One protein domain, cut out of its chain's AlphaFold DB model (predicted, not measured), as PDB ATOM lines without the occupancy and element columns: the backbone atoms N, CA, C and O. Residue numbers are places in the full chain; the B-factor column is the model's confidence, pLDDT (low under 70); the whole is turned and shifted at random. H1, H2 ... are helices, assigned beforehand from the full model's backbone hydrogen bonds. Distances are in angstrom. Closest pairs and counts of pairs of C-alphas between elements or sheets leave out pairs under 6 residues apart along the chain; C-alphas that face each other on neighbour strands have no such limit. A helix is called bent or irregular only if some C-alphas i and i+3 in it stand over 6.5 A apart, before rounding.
ATOM      1  N   THR A 103     172.275 158.895 128.748       91.44
ATOM      2  CA  THR A 103     171.826 157.539 128.414       91.44
ATOM      3  C   THR A 103     172.981 156.549 128.380       91.44
ATOM      4  O   THR A 103     172.824 155.421 128.840       91.44
ATOM      5  N   ASP A 104     174.161 156.970 127.925       90.12
ATOM      6  CA  ASP A 104     175.342 156.106 127.917       90.12
ATOM      7  C   ASP A 104     175.807 155.831 129.351       90.12
ATOM      8  O   ASP A 104     176.126 154.693 129.688       90.12
ATOM      9  N   ILE A 105     175.762 156.849 130.223       90.38
ATOM     10  CA  ILE A 105     176.056 156.700 131.657       90.38
ATOM     11  C   ILE A 105     175.055 155.735 132.301       90.38
ATOM     12  O   ILE A 105     175.454 154.840 133.041       90.38
ATOM     13  N   LEU A 106     173.759 155.866 132.001       92.44
ATOM     14  CA  LEU A 106     172.726 154.971 132.530       92.44
ATOM     15  C   LEU A 106     172.944 153.515 132.090       92.44
ATOM     16  O   LEU A 106     172.793 152.594 132.897       92.44
ATOM     17  N   LEU A 107     173.329 153.291 130.833       91.44
ATOM     18  CA  LEU A 107     173.627 151.956 130.308       91.44
ATOM     19  C   LEU A 107     174.917 151.380 130.896       91.44
ATOM     20  O   LEU A 107     174.937 150.201 131.250       91.44
ATOM     21  N   ALA A 108     175.947 152.209 131.084       91.12
ATOM     22  CA  ALA A 108     177.169 151.839 131.791       91.12
ATOM     23  C   ALA A 108     176.865 151.413 133.236       91.12
ATOM     24  O   ALA A 108     177.272 150.331 133.663       91.12
ATOM     25  N   CYS A 109     176.082 152.209 133.974       92.44
ATOM     26  CA  CYS A 109     175.612 151.857 135.315       92.44
ATOM     27  C   CYS A 109     174.856 150.525 135.301       92.44
ATOM     28  O   CYS A 109     175.141 149.648 136.110       92.44
ATOM     29  N   THR A 110     173.928 150.352 134.355       93.12
ATOM     30  CA  THR A 110     173.133 149.123 134.226       93.12
ATOM     31  C   THR A 110     174.038 147.910 134.024       93.12
ATOM     32  O   THR A 110     173.947 146.951 134.786       93.12
ATOM     33  N   ARG A 111     174.976 147.963 133.066       91.75
ATOM     34  CA  ARG A 111     175.924 146.871 132.804       91.75
ATOM     35  C   ARG A 111     176.749 146.523 134.041       91.75
ATOM     36  O   ARG A 111     176.862 145.349 134.391       91.75
ATOM     37  N   ASN A 112     177.346 147.524 134.689       93.00
ATOM     38  CA  ASN A 112     178.265 147.294 135.803       93.00
ATOM     39  C   ASN A 112     177.529 146.816 137.065       93.00
ATOM     40  O   ASN A 112     178.030 145.927 137.747       93.00
ATOM     41  N   ILE A 113     176.306 147.293 137.322       93.50
ATOM     42  CA  ILE A 113     175.459 146.774 138.406       93.50
ATOM     43  C   ILE A 113     175.057 145.322 138.125       93.50
ATOM     44  O   ILE A 113     175.249 144.471 138.986       93.50
ATOM     45  N   LEU A 114     174.574 145.000 136.919       91.94
ATOM     46  CA  LEU A 114     174.263 143.610 136.559       91.94
ATOM     47  C   LEU A 114     175.484 142.696 136.737       91.94
ATOM     48  O   LEU A 114     175.370 141.611 137.295       91.94
ATOM     49  N   THR A 115     176.665 143.162 136.319       91.75
ATOM     50  CA  THR A 115     177.926 142.415 136.451       91.75
ATOM     51  C   THR A 115     178.277 142.165 137.916       91.75
ATOM     52  O   THR A 115     178.649 141.048 138.267       91.75
ATOM     53  N   ALA A 116     178.137 143.176 138.777       91.38
ATOM     54  CA  ALA A 116     178.479 143.081 140.194       91.38
ATOM     55  C   ALA A 116     177.588 142.096 140.972       91.38
ATOM     56  O   ALA A 116     178.023 141.529 141.974       91.38
ATOM     57  N   PHE A 117     176.359 141.870 140.500       89.62
ATOM     58  CA  PHE A 117     175.381 140.996 141.149       89.62
ATOM     59  C   PHE A 117     175.105 139.690 140.392       89.62
ATOM     60  O   PHE A 117     174.255 138.923 140.836       89.62
ATOM     61  N   LYS A 118     175.813 139.401 139.291       85.75
ATOM     62  CA  LYS A 118     175.508 138.262 138.406       85.75
ATOM     63  C   LYS A 118     175.445 136.902 139.112       85.75
ATOM     64  O   LYS A 118     174.584 136.103 138.785       85.75
ATOM     65  N   ASP A 119     176.300 136.696 140.115       84.56
ATOM     66  CA  ASP A 119     176.402 135.439 140.868       84.56
ATOM     67  C   ASP A 119     175.614 135.486 142.197       84.56
ATOM     68  O   ASP A 119     175.783 134.621 143.054       84.56
ATOM     69  N   ARG A 120     174.827 136.547 142.432       82.31
ATOM     70  CA  ARG A 120     174.222 136.865 143.741       82.31
ATOM     71  C   ARG A 120     172.718 137.104 143.702       82.31
ATOM     72  O   ARG A 120     172.128 137.372 144.740       82.31
ATOM     73  N   THR A 121     172.096 137.102 142.530       84.44
ATOM     74  CA  THR A 121     170.652 137.294 142.372       84.44
ATOM     75  C   THR A 121     170.171 136.549 141.142       84.44
ATOM     76  O   THR A 121     170.969 136.262 140.264       84.44
ATOM     77  N   ASP A 122     168.872 136.276 141.070       83.88
ATOM     78  CA  ASP A 122     168.204 135.743 139.877       83.88
ATOM     79  C   ASP A 122     167.205 136.759 139.295       83.88
ATOM     80  O   ASP A 122     166.348 136.410 138.479       83.88
ATOM     81  N   SER A 123     167.268 138.026 139.733       88.31
ATOM     82  CA  SER A 123     166.306 139.052 139.318       88.31
ATOM     83  C   SER A 123     166.294 139.234 137.798       88.31
ATOM     84  O   SER A 123     167.318 139.444 137.143       88.31
ATOM     85  N   GLN A 124     165.087 139.179 137.238       86.06
ATOM     86  CA  GLN A 124     164.836 139.291 135.804       86.06
ATOM     87  C   GLN A 124     164.305 140.676 135.414       86.06
ATOM     88  O   GLN A 124     163.922 140.866 134.264       86.06
ATOM     89  N   ALA A 125     164.258 141.647 136.336       91.56
ATOM     90  CA  ALA A 125     163.621 142.943 136.097       91.56
ATOM     91  C   ALA A 125     164.203 143.674 134.872       91.56
ATOM     92  O   ALA A 125     163.469 144.055 133.958       91.56
ATOM     93  N   VAL A 126     165.534 143.790 134.798       90.50
ATOM     94  CA  VAL A 126     166.219 144.430 133.661       90.50
ATOM     95  C   VAL A 126     166.096 143.591 132.385       90.50
ATOM     96  O   VAL A 126     165.929 144.148 131.299       90.50
ATOM     97  N   LEU A 127     166.104 142.258 132.491       83.62
ATOM     98  CA  LEU A 127     165.880 141.396 131.332       83.62
ATOM     99  C   LEU A 127     164.477 141.553 130.755       83.62
ATOM    100  O   LEU A 127     164.324 141.626 129.540       83.62
ATOM    101  N   ASN A 128     163.454 141.572 131.603       86.88
ATOM    102  CA  ASN A 128     162.070 141.723 131.174       86.88
ATOM    103  C   ASN A 128     161.879 143.071 130.478       86.88
ATOM    104  O   ASN A 128     161.318 143.113 129.386       86.88
ATOM    105  N   TRP A 129     162.469 144.131 131.036       90.62
ATOM    106  CA  TRP A 129     162.515 145.437 130.386       90.62
ATOM    107  C   TRP A 129     163.175 145.383 128.998       90.62
ATOM    108  O   TRP A 129     162.656 145.963 128.041       90.62
ATOM    109  N   LEU A 130     164.294 144.660 128.871       84.06
ATOM    110  CA  LEU A 130     164.997 144.491 127.597       84.06
ATOM    111  C   LEU A 130     164.158 143.688 126.591       84.06
ATOM    112  O   LEU A 130     164.104 144.063 125.424       84.06
ATOM    113  N   LYS A 131     163.471 142.623 127.029       79.88
ATOM    114  CA  LYS A 131     162.627 141.760 126.180       79.88
ATOM    115  C   LYS A 131     161.496 142.519 125.503       79.88
ATOM    116  O   LYS A 131     161.270 142.310 124.315       79.88
ATOM    117  N   GLU A 132     160.833 143.416 126.226       82.38
ATOM    118  CA  GLU A 132     159.781 144.280 125.670       82.38
ATOM    119  C   GLU A 132     160.279 145.151 124.508       82.38
ATOM    120  O   GLU A 132     159.488 145.589 123.682       82.38
ATOM    121  N   ARG A 133     161.595 145.382 124.437       78.81
ATOM    122  CA  ARG A 133     162.275 146.243 123.458       78.81
ATOM    123  C   ARG A 133     163.215 145.468 122.541       78.81
ATOM    124  O   ARG A 133     163.911 146.054 121.714       78.81
ATOM    125  N   CYS A 134     163.244 144.140 122.666       69.19
ATOM    126  CA  CYS A 134     164.100 143.288 121.854       69.19
ATOM    127  C   CYS A 134     163.761 143.425 120.373       69.19
ATOM    128  O   CYS A 134     164.662 143.286 119.561       69.19
ATOM    129  N   GLU A 135     162.505 143.683 119.996       67.56
ATOM    130  CA  GLU A 135     162.146 143.852 118.582       67.56
ATOM    131  C   GLU A 135     162.837 145.058 117.949       67.56
ATOM    132  O   GLU A 135     163.433 144.913 116.886       67.56
ATOM    133  N   ASP A 136     162.873 146.184 118.659       68.75
ATOM    134  CA  ASP A 136     163.533 147.408 118.200       68.75
ATOM    135  C   ASP A 136     165.067 147.292 118.252       68.75
ATOM    136  O   ASP A 136     165.783 147.863 117.429       68.75
ATOM    137  N   LEU A 137     165.597 146.514 119.203       66.94
ATOM    138  CA  LEU A 137     167.037 146.304 119.393       66.94
ATOM    139  C   LEU A 137     167.610 145.116 118.594       66.94
ATOM    140  O   LEU A 137     168.834 144.971 118.535       66.94
ATOM    141  N   LYS A 138     166.773 144.273 117.968       66.06
ATOM    142  CA  LYS A 138     167.185 143.070 117.206       66.06
ATOM    143  C   LYS A 138     168.175 143.421 116.093       66.06
ATOM    144  O   LYS A 138     169.217 142.772 115.977       66.06
ATOM    145  N   ASP A 139     167.881 144.470 115.327       64.44
ATOM    146  CA  ASP A 139     168.714 144.907 114.199       64.44
ATOM    147  C   ASP A 139     170.073 145.444 114.665       64.44
ATOM    148  O   ASP A 139     171.106 145.191 114.041       64.44
ATOM    149  N   LEU A 140     170.089 146.129 115.811       63.44
ATOM    150  CA  LEU A 140     171.300 146.684 116.411       63.44
ATOM    151  C   LEU A 140     172.167 145.610 117.052       63.44
ATOM    152  O   LEU A 140     173.390 145.667 116.954       63.44
ATOM    153  N   LEU A 141     171.573 144.617 117.708       62.81
ATOM    154  CA  LEU A 141     172.338 143.587 118.400       62.81
ATOM    155  C   LEU A 141     172.840 142.495 117.461       62.81
ATOM    156  O   LEU A 141     173.708 141.727 117.881       62.81
ATOM    157  N   GLN A 142     172.331 142.423 116.217       60.47
ATOM    158  CA  GLN A 142     172.657 141.403 115.197       60.47
ATOM    159  C   GLN A 142     172.667 139.967 115.744       60.47
ATOM    160  O   GLN A 142     173.234 139.041 115.169       60.47
ATOM    161  N   THR A 143     172.041 139.778 116.895       53.88
ATOM    162  CA  THR A 143     171.990 138.539 117.631       53.88
ATOM    163  C   THR A 143     170.519 138.184 117.591       53.88
ATOM    164  O   THR A 143     169.680 139.001 117.971       53.88
ATOM    165  N   LYS A 144     170.181 136.967 117.151       50.47
ATOM    166  CA  LYS A 144     168.924 136.364 117.591       50.47
ATOM    167  C   LYS A 144     169.051 136.316 119.101       50.47
ATOM    168  O   LYS A 144     169.761 135.449 119.607       50.47
ATOM    169  N   ILE A 145     168.502 137.307 119.798       53.00
ATOM    170  CA  ILE A 145     168.388 137.261 121.247       53.00
ATOM    171  C   ILE A 145     167.588 135.988 121.461       53.00
ATOM    172  O   ILE A 145     166.399 135.940 121.154       53.00
ATOM    173  N   SER A 146     168.287 134.910 121.807       52.19
ATOM    174  CA  SER A 146     167.648 133.661 122.162       52.19
ATOM    175  C   SER A 146     167.112 133.968 123.540       52.19
ATOM    176  O   SER A 146     167.816 133.865 124.536       52.19
ATOM    177  N   ILE A 147     165.889 134.497 123.549       52.62
ATOM    178  CA  ILE A 147     165.109 134.848 124.741       52.62
ATOM    179  C   ILE A 147     164.975 133.616 125.661       52.62
ATOM    180  O   ILE A 147     164.637 133.760 126.832       52.62
ATOM    181  N   ASP A 148     165.304 132.434 125.136       51.41
ATOM    182  CA  ASP A 148     165.169 131.122 125.745       51.41
ATOM    183  C   ASP A 148     166.309 130.733 126.715       51.41
ATOM    184  O   ASP A 148     166.120 129.800 127.491       51.41
ATOM    185  N   GLU A 149     167.448 131.445 126.763       52.50
ATOM    186  CA  GLU A 149     168.518 131.200 127.758       52.50
ATOM    187  C   GLU A 149     168.636 132.377 128.750       52.50
ATOM    188  O   GLU A 149     169.309 133.383 128.521       52.50
ATOM    189  N   LEU A 150     167.891 132.253 129.855       60.69
ATOM    190  CA  LEU A 150     167.555 133.293 130.837       60.69
ATOM    191  C   LEU A 150     168.536 133.361 132.020       60.69
ATOM    192  O   LEU A 150     168.139 133.156 133.165       60.69
ATOM    193  N   SER A 151     169.812 133.649 131.766       74.56
ATOM    194  CA  SER A 151     170.795 133.848 132.841       74.56
ATOM    195  C   SER A 151     171.191 135.323 132.995       74.56
ATOM    196  O   SER A 151     171.050 136.121 132.060       74.56
ATOM    197  N   ILE A 152     171.684 135.728 134.171       79.56
ATOM    198  CA  ILE A 152     172.197 137.097 134.348       79.56
ATOM    199  C   ILE A 152     173.455 137.319 133.504       79.56
ATOM    200  O   ILE A 152     173.657 138.413 132.982       79.56
ATOM    201  N   GLU A 153     174.255 136.285 133.256       81.88
ATOM    202  CA  GLU A 153     175.393 136.355 132.336       81.88
ATOM    203  C   GLU A 153     174.953 136.750 130.926       81.88
ATOM    204  O   GLU A 153     175.618 137.564 130.277       81.88
ATOM    205  N   ALA A 154     173.806 136.241 130.463       78.62
ATOM    206  CA  ALA A 154     173.229 136.662 129.194       78.62
ATOM    207  C   ALA A 154     172.855 138.154 129.227       78.62
ATOM    208  O   ALA A 154     173.196 138.878 128.290       78.62
ATOM    209  N   GLN A 155     172.237 138.645 130.310       78.56
ATOM    210  CA  GLN A 155     171.927 140.074 130.476       78.56
ATOM    211  C   GLN A 155     173.196 140.936 130.415       78.56
ATOM    212  O   GLN A 155     173.269 141.883 129.630       78.56
ATOM    213  N   VAL A 156     174.218 140.575 131.196       84.62
ATOM    214  CA  VAL A 156     175.515 141.265 131.234       84.62
ATOM    215  C   VAL A 156     176.148 141.297 129.846       84.62
ATOM    216  O   VAL A 156     176.596 142.353 129.402       84.62
ATOM    217  N   SER A 157     176.135 140.173 129.126       84.81
ATOM    218  CA  SER A 157     176.670 140.081 127.766       84.81
ATOM    219  C   SER A 157     175.935 140.999 126.783       84.81
ATOM    220  O   SER A 157     176.580 141.686 125.988       84.81
ATOM    221  N   GLN A 158     174.600 141.060 126.841       83.00
ATOM    222  CA  GLN A 158     173.820 141.941 125.965       83.00
ATOM    223  C   GLN A 158     174.126 143.414 126.243       83.00
ATOM    224  O   GLN A 158     174.442 144.154 125.313       83.00
ATOM    225  N   PHE A 159     174.120 143.835 127.510       85.19
ATOM    226  CA  PHE A 159     174.465 145.215 127.858       85.19
ATOM    227  C   PHE A 159     175.921 145.556 127.528       85.19
ATOM    228  O   PHE A 159     176.177 146.662 127.064       85.19
ATOM    229  N   ALA A 160     176.859 144.614 127.660       86.81
ATOM    230  CA  ALA A 160     178.240 144.817 127.225       86.81
ATOM    231  C   ALA A 160     178.355 145.051 125.711       86.81
ATOM    232  O   ALA A 160     179.128 145.906 125.278       86.81
ATOM    233  N   LYS A 161     177.564 144.344 124.890       86.44
ATOM    234  CA  LYS A 161     177.499 144.596 123.440       86.44
ATOM    235  C   LYS A 161     176.935 145.984 123.136       86.44
ATOM    236  O   LYS A 161     177.485 146.678 122.284       86.44
ATOM    237  N   ILE A 162     175.870 146.388 123.834       85.88
ATOM    238  CA  ILE A 162     175.263 147.720 123.689       85.88
ATOM    239  C   ILE A 162     176.286 148.806 124.030       85.88
ATOM    240  O   ILE A 162     176.529 149.682 123.202       85.88
ATOM    241  N   THR A 163     176.917 148.743 125.207       86.62
ATOM    242  CA  THR A 163     177.866 149.781 125.635       86.62
ATOM    243  C   THR A 163     179.125 149.796 124.765       86.62
ATOM    244  O   THR A 163     179.597 150.870 124.402       86.62
ATOM    245  N   THR A 164     179.599 148.634 124.295       87.75
ATOM    246  CA  THR A 164     180.698 148.563 123.313       87.75
ATOM    247  C   THR A 164     180.336 149.272 122.009       87.75
ATOM    248  O   THR A 164     181.112 150.106 121.552       87.75
ATOM    249  N   LYS A 165     179.157 149.005 121.426       86.69
ATOM    250  CA  LYS A 165     178.722 149.668 120.184       86.69
ATOM    251  C   LYS A 165     178.540 151.171 120.360       86.69
ATOM    252  O   LYS A 165     178.980 151.937 119.508       86.69
ATOM    253  N   ILE A 166     177.942 151.595 121.478       86.56
ATOM    254  CA  ILE A 166     177.865 153.013 121.852       86.56
ATOM    255  C   ILE A 166     179.268 153.615 121.863       86.56
ATOM    256  O   ILE A 166     179.488 154.658 121.256       86.56
ATOM    257  N   ARG A 167     180.242 152.960 122.495       85.50
ATOM    258  CA  ARG A 167     181.606 153.477 122.577       85.50
ATOM    259  C   ARG A 167     182.306 153.529 121.217       85.50
ATOM    260  O   ARG A 167     182.890 154.558 120.899       85.50
ATOM    261  N   SER A 168     182.270 152.463 120.418       85.75
ATOM    262  CA  SER A 168     183.137 152.322 119.237       85.75
ATOM    263  C   SER A 168     182.529 152.776 117.908       85.75
ATOM    264  O   SER A 168     183.280 153.004 116.961       85.75
ATOM    265  N   GLU A 169     181.203 152.896 117.794       87.38
ATOM    266  CA  GLU A 169     180.518 153.083 116.507       87.38
ATOM    267  C   GLU A 169     179.572 154.301 116.532       87.38
ATOM    268  O   GLU A 169     178.425 154.180 116.963       87.38
ATOM    269  N   PRO A 170     179.981 155.484 116.021       86.38
ATOM    270  CA  PRO A 170     179.167 156.706 116.089       86.38
ATOM    271  C   PRO A 170     177.767 156.592 115.455       86.38
ATOM    272  O   PRO A 170     176.803 157.174 115.958       86.38
ATOM    273  N   SER A 171     177.625 155.839 114.358       85.88
ATOM    274  CA  SER A 171     176.325 155.621 113.707       85.88
ATOM    275  C   SER A 171     175.396 154.744 114.543       85.88
ATOM    276  O   SER A 171     174.207 155.043 114.647       85.88
ATOM    277  N   GLU A 172     175.927 153.684 115.155       86.62
ATOM    278  CA  GLU A 172     175.148 152.785 116.009       86.62
ATOM    279  C   GLU A 172     174.837 153.438 117.353       86.62
ATOM    280  O   GLU A 172     173.707 153.340 117.819       86.62
ATOM    281  N   ARG A 173     175.776 154.204 117.921       88.25
ATOM    282  CA  ARG A 173     175.572 155.047 119.106       88.25
ATOM    283  C   ARG A 173     174.315 155.894 118.980       88.25
ATOM    284  O   ARG A 173     173.469 155.872 119.870       88.25
ATOM    285  N   ARG A 174     174.164 156.618 117.866       88.69
ATOM    286  CA  ARG A 174     172.986 157.462 117.632       88.69
ATOM    287  C   ARG A 174     171.696 156.643 117.577       88.69
ATOM    288  O   ARG A 174     170.746 156.995 118.263       88.69
ATOM    289  N   LYS A 175     171.681 155.534 116.832       87.88
ATOM    290  CA  LYS A 175     170.510 154.643 116.743       87.88
ATOM    291  C   LYS A 175     170.119 154.072 118.108       87.88
ATOM    292  O   LYS A 175     168.952 154.103 118.475       87.88
ATOM    293  N   ILE A 176     171.098 153.585 118.873       87.50
ATOM    294  CA  ILE A 176     170.886 153.036 120.216       87.50
ATOM    295  C   ILE A 176     170.309 154.113 121.142       87.50
ATOM    296  O   ILE A 176     169.337 153.854 121.850       87.50
ATOM    297  N   ARG A 177     170.858 155.334 121.111       90.31
ATOM    298  CA  ARG A 177     170.326 156.471 121.876       90.31
ATOM    299  C   ARG A 177     168.883 156.782 121.486       90.31
ATOM    300  O   ARG A 177     168.049 156.901 122.376       90.31
ATOM    301  N   ASP A 178     168.578 156.871 120.194       89.25
ATOM    302  CA  ASP A 178     167.229 157.180 119.703       89.25
ATOM    303  C   ASP A 178     166.191 156.142 120.172       89.25
ATOM    304  O   ASP A 178     165.071 156.515 120.519       89.25
ATOM    305  N   LEU A 179     166.574 154.866 120.271       87.31
ATOM    306  CA  LEU A 179     165.708 153.802 120.790       87.31
ATOM    307  C   LEU A 179     165.577 153.790 122.317       87.31
ATOM    308  O   LEU A 179     164.512 153.476 122.839       87.31
ATOM    309  N   ILE A 180     166.648 154.090 123.053       89.19
ATOM    310  CA  ILE A 180     166.663 153.950 124.519       89.19
ATOM    311  C   ILE A 180     166.175 155.224 125.215       89.19
ATOM    312  O   ILE A 180     165.531 155.132 126.261       89.19
ATOM    313  N   ASN A 181     166.421 156.403 124.636       91.94
ATOM    314  CA  ASN A 181     166.031 157.703 125.194       91.94
ATOM    315  C   ASN A 181     164.553 157.777 125.630       91.94
ATOM    316  O   ASN A 181     164.306 158.260 126.736       91.94
ATOM    317  N   PRO A 182     163.568 157.276 124.854       92.50
ATOM    318  CA  PRO A 182     162.157 157.280 125.255       92.50
ATOM    319  C   PRO A 182     161.832 156.371 126.451       92.50
ATOM    320  O   PRO A 182     160.717 156.399 126.968       92.50
ATOM    321  N   HIS A 183     162.772 155.527 126.875       91.88
ATOM    322  CA  HIS A 183     162.543 154.446 127.827       91.88
ATOM    323  C   HIS A 183     163.457 154.501 129.055       91.88
ATOM    324  O   HIS A 183     163.421 153.589 129.884       91.88
ATOM    325  N   THR A 184     164.241 155.565 129.228       93.00
ATOM    326  CA  THR A 184     165.184 155.697 130.350       93.00
ATOM    327  C   THR A 184     164.505 155.710 131.719       93.00
ATOM    328  O   THR A 184     165.053 155.145 132.667       93.00
ATOM    329  N   THR A 185     163.284 156.243 131.827       94.69
ATOM    330  CA  THR A 185     162.465 156.142 133.050       94.69
ATOM    331  C   THR A 185     162.163 154.684 133.390       94.69
ATOM    332  O   THR A 185     162.497 154.227 134.479       94.69
ATOM    333  N   THR A 186     161.629 153.923 132.430       95.00
ATOM    334  CA  THR A 186     161.299 152.500 132.630       95.00
ATOM    335  C   THR A 186     162.541 151.632 132.871       95.00
ATOM    336  O   THR A 186     162.487 150.687 133.651       95.00
ATOM    337  N   LEU A 187     163.689 151.986 132.276       94.38
ATOM    338  CA  LEU A 187     164.969 151.334 132.564       94.38
ATOM    339  C   LEU A 187     165.404 151.599 134.008       94.38
ATOM    340  O   LEU A 187     165.843 150.691 134.709       94.38
ATOM    341  N   THR A 188     165.259 152.841 134.467       95.44
ATOM    342  CA  THR A 188     165.583 153.233 135.842       95.44
ATOM    343  C   THR A 188     164.685 152.510 136.846       95.44
ATOM    344  O   THR A 188     165.157 152.089 137.901       95.44
ATOM    345  N   GLU A 189     163.403 152.324 136.535       96.44
ATOM    346  CA  GLU A 189     162.469 151.538 137.350       96.44
ATOM    347  C   GLU A 189     162.896 150.067 137.432       96.44
ATOM    348  O   GLU A 189     163.058 149.547 138.539       96.44
ATOM    349  N   ALA A 190     163.180 149.438 136.287       95.25
ATOM    350  CA  ALA A 190     163.653 148.057 136.215       95.25
ATOM    351  C   ALA A 190     164.985 147.856 136.961       95.25
ATOM    352  O   ALA A 190     165.159 146.877 137.687       95.25
ATOM    353  N   LEU A 191     165.914 148.809 136.847       95.31
ATOM    354  CA  LEU A 191     167.190 148.777 137.561       95.31
ATOM    355  C   LEU A 191     167.002 148.946 139.077       95.31
ATOM    356  O   LEU A 191     167.642 148.252 139.863       95.31
ATOM    357  N   ASN A 192     166.098 149.826 139.518       95.44
ATOM    358  CA  ASN A 192     165.772 149.965 140.939       95.44
ATOM    359  C   ASN A 192     165.078 148.714 141.504       95.44
ATOM    360  O   ASN A 192     165.266 148.386 142.675       95.44
ATOM    361  N   GLU A 193     164.254 148.025 140.715       95.31
ATOM    362  CA  GLU A 193     163.697 146.720 141.080       95.31
ATOM    363  C   GLU A 193     164.792 145.664 141.225       95.31
ATOM    364  O   GLU A 193     164.904 145.071 142.296       95.31
ATOM    365  N   PHE A 194     165.679 145.548 140.235       94.12
ATOM    366  CA  PHE A 194     166.833 144.653 140.290       94.12
ATOM    367  C   PHE A 194     167.688 144.877 141.546       94.12
ATOM    368  O   PHE A 194     167.991 143.933 142.275       94.12
ATOM    369  N   ILE A 195     168.024 146.134 141.858       93.06
ATOM    370  CA  ILE A 195     168.801 146.485 143.057       93.06
ATOM    371  C   ILE A 195     168.048 146.100 144.336       93.06
ATOM    372  O   ILE A 195     168.662 145.621 145.289       93.06
ATOM    373  N   ARG A 196     166.726 146.311 144.398       93.00
ATOM    374  CA  ARG A 196     165.923 145.915 145.568       93.00
ATOM    375  C   ARG A 196     165.933 144.404 145.767       93.00
ATOM    376  O   ARG A 196     166.053 143.967 146.907       93.00
ATOM    377  N   ASP A 197     165.819 143.629 144.697       91.50
ATOM    378  CA  ASP A 197     165.862 142.170 144.777       91.50
ATOM    379  C   ASP A 197     167.234 141.670 145.208       91.50
ATOM    380  O   ASP A 197     167.330 140.875 146.141       91.50
ATOM    381  N   ALA A 198     168.298 142.213 144.618       89.19
ATOM    382  CA  ALA A 198     169.661 141.884 145.006       89.19
ATOM    383  C   ALA A 198     169.947 142.214 146.485       89.19
ATOM    384  O   ALA A 198     170.572 141.427 147.193       89.19
ATOM    385  N   LYS A 199     169.425 143.337 147.001       87.62
ATOM    386  CA  LYS A 199     169.561 143.708 148.421       87.62
ATOM    387  C   LYS A 199     168.880 142.731 149.383       87.62
ATOM    388  O   LYS A 199     169.379 142.553 150.492       87.62
ATOM    389  N   LYS A 200     167.756 142.111 149.001       86.88
ATOM    390  CA  LYS A 200     167.063 141.133 149.865       86.88
ATOM    391  C   LYS A 200     167.958 139.937 150.182       86.88
ATOM    392  O   LYS A 200     167.919 139.450 151.305       86.88
ATOM    393  N   ILE A 201     168.766 139.510 149.214       76.88
ATOM    394  CA  ILE A 201     169.684 138.374 149.352       76.88
ATOM    395  C   ILE A 201     170.831 138.744 150.300       76.88
ATOM    396  O   ILE A 201     171.082 138.036 151.269       76.88
ATOM    397  N   PHE A 202     171.424 139.931 150.129       68.94
ATOM    398  CA  PHE A 202     172.481 140.429 151.022       68.94
ATOM    399  C   PHE A 202     172.064 140.519 152.497       68.94
ATOM    400  O   PHE A 202     172.866 140.242 153.383       68.94
ATOM    401  N   LEU A 203     170.818 140.903 152.782       64.12
ATOM    402  CA  LEU A 203     170.330 140.964 154.162       64.12
ATOM    403  C   LEU A 203     170.136 139.568 154.778       64.12
ATOM    404  O   LEU A 203     170.249 139.424 155.992       64.12
ATOM    405  N   GLN A 204     169.877 138.537 153.971       59.16
ATOM    406  CA  GLN A 204     169.750 137.158 154.456       59.16
ATOM    407  C   GLN A 204     171.111 136.553 154.830       59.16
ATOM    408  O   GLN A 204     171.185 135.833 155.822       59.16
ATOM    409  N   ASP A 205     172.180 136.912 154.113       56.72
ATOM    410  CA  ASP A 205     173.546 136.435 154.383       56.72
ATOM    411  C   ASP A 205     174.181 137.058 155.639       56.72
ATOM    412  O   ASP A 205     175.064 136.458 156.237       56.72
ATOM    413  N   ILE A 206     173.736 138.246 156.066       53.25
ATOM    414  CA  ILE A 206     174.224 138.907 157.296       53.25
ATOM    415  C   ILE A 206     173.504 138.373 158.551       53.25
ATOM    416  O   ILE A 206     173.980 138.549 159.672       53.25
ATOM    417  N   THR A 207     172.342 137.731 158.380       46.78
ATOM    418  CA  THR A 207     171.495 137.267 159.496       46.78
ATOM    419  C   THR A 207     171.675 135.770 159.810       46.78
ATOM    420  O   THR A 207     171.075 135.281 160.768       46.78
TER     421      THR A 207
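Overview. This is residues 103 to 207 of the 208 residues of the protein "AAA_16 domain-containing protein" of Dolichospermum sp. UHCC 0315A (UniProt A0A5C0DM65). A long helix, H5, bends into an L whose two arms frame one side of the domain, with H1 and H4 packed side by side in opposite directions within the angle of the L. The short helices H2 and H3 pack on its arms, H2 on H5b and H3 on H5a, and the far end of H5b makes one end of the longest axis. The printed part has 105 residues with five named helices, H1 to H5 in order along the chain, and no named strand; the class is all helix. By its radius of gyration of the C-alphas, 13.9 A, the whole is compact, but its outline is elongated, spanning 50 by 27 by 22 A.

Along the chain. H1, residues 103 to 117, begins at C-alpha 103 (171.826, 157.539, 128.414) and is 21.2 A long. H2 is residues 125 to 131. H3, residues 134 to 141, is irregular, with C-alphas 136 and 139 7.0 A apart. H4, residues 152 to 168, begins at C-alpha 152 (172.197, 137.097, 134.348) and is 24.1 A long. H5, residues 170 to 206, was assigned as one helix by its hydrogen bonds but is bent: C-alphas 182 and 185 are 7.9 A apart. Its arm H5a, residues 170 to 182, is 19.3 A long and irregular, with C-alphas 179 and 182 6.7 A apart. Its arm H5b, residues 185 to 206, is 32.0 A long and ends at C-alpha 206 (174.224, 138.907, 157.296).

Arrangement. H5 is the hub, touching four helices; its arms stand about perpendicular, at 82 degrees. H5a touches H4 at a steep tilt of 55 degrees, opposite ways; their closest C-alphas, of Arg 173 and Ile 166, are 4.1 A apart. H5a touches H3 at a shallow tilt of 15 degrees, opposite ways, closest at the C-alphas of Glu 172 and Leu 140, 7.2 A. H1 touches H5a with residues 103 to 104 alone, closest at the C-alphas of Thr 103 and Asn 181, 6.6 A. H5b touches H2 with residues 186 to 194 alone, closest at the C-alphas of Ala 190 and Ala 125, 5.1 A. H1 and H4 touch at a shallow tilt of 31 degrees, opposite ways, closest at the C-alphas of Arg 111 and Phe 159, 5.4 A. H4 and H5b are apart. Every O i to N i+4 pair is within hydrogen-bond range in H1, H2 and H4; the counts are 2 of 4 in H3, 8 of 9 in H5a and 17 of 18 in H5b.

Size, cuts and confidence. The two C-alphas farthest apart, those of Ser 171 and Thr 207, are 49.6 A apart. The printed part has no cut and no long link. The mean pLDDT of the printed part is 82.0; residues 134 to 150 and 202 to 207 are under 70.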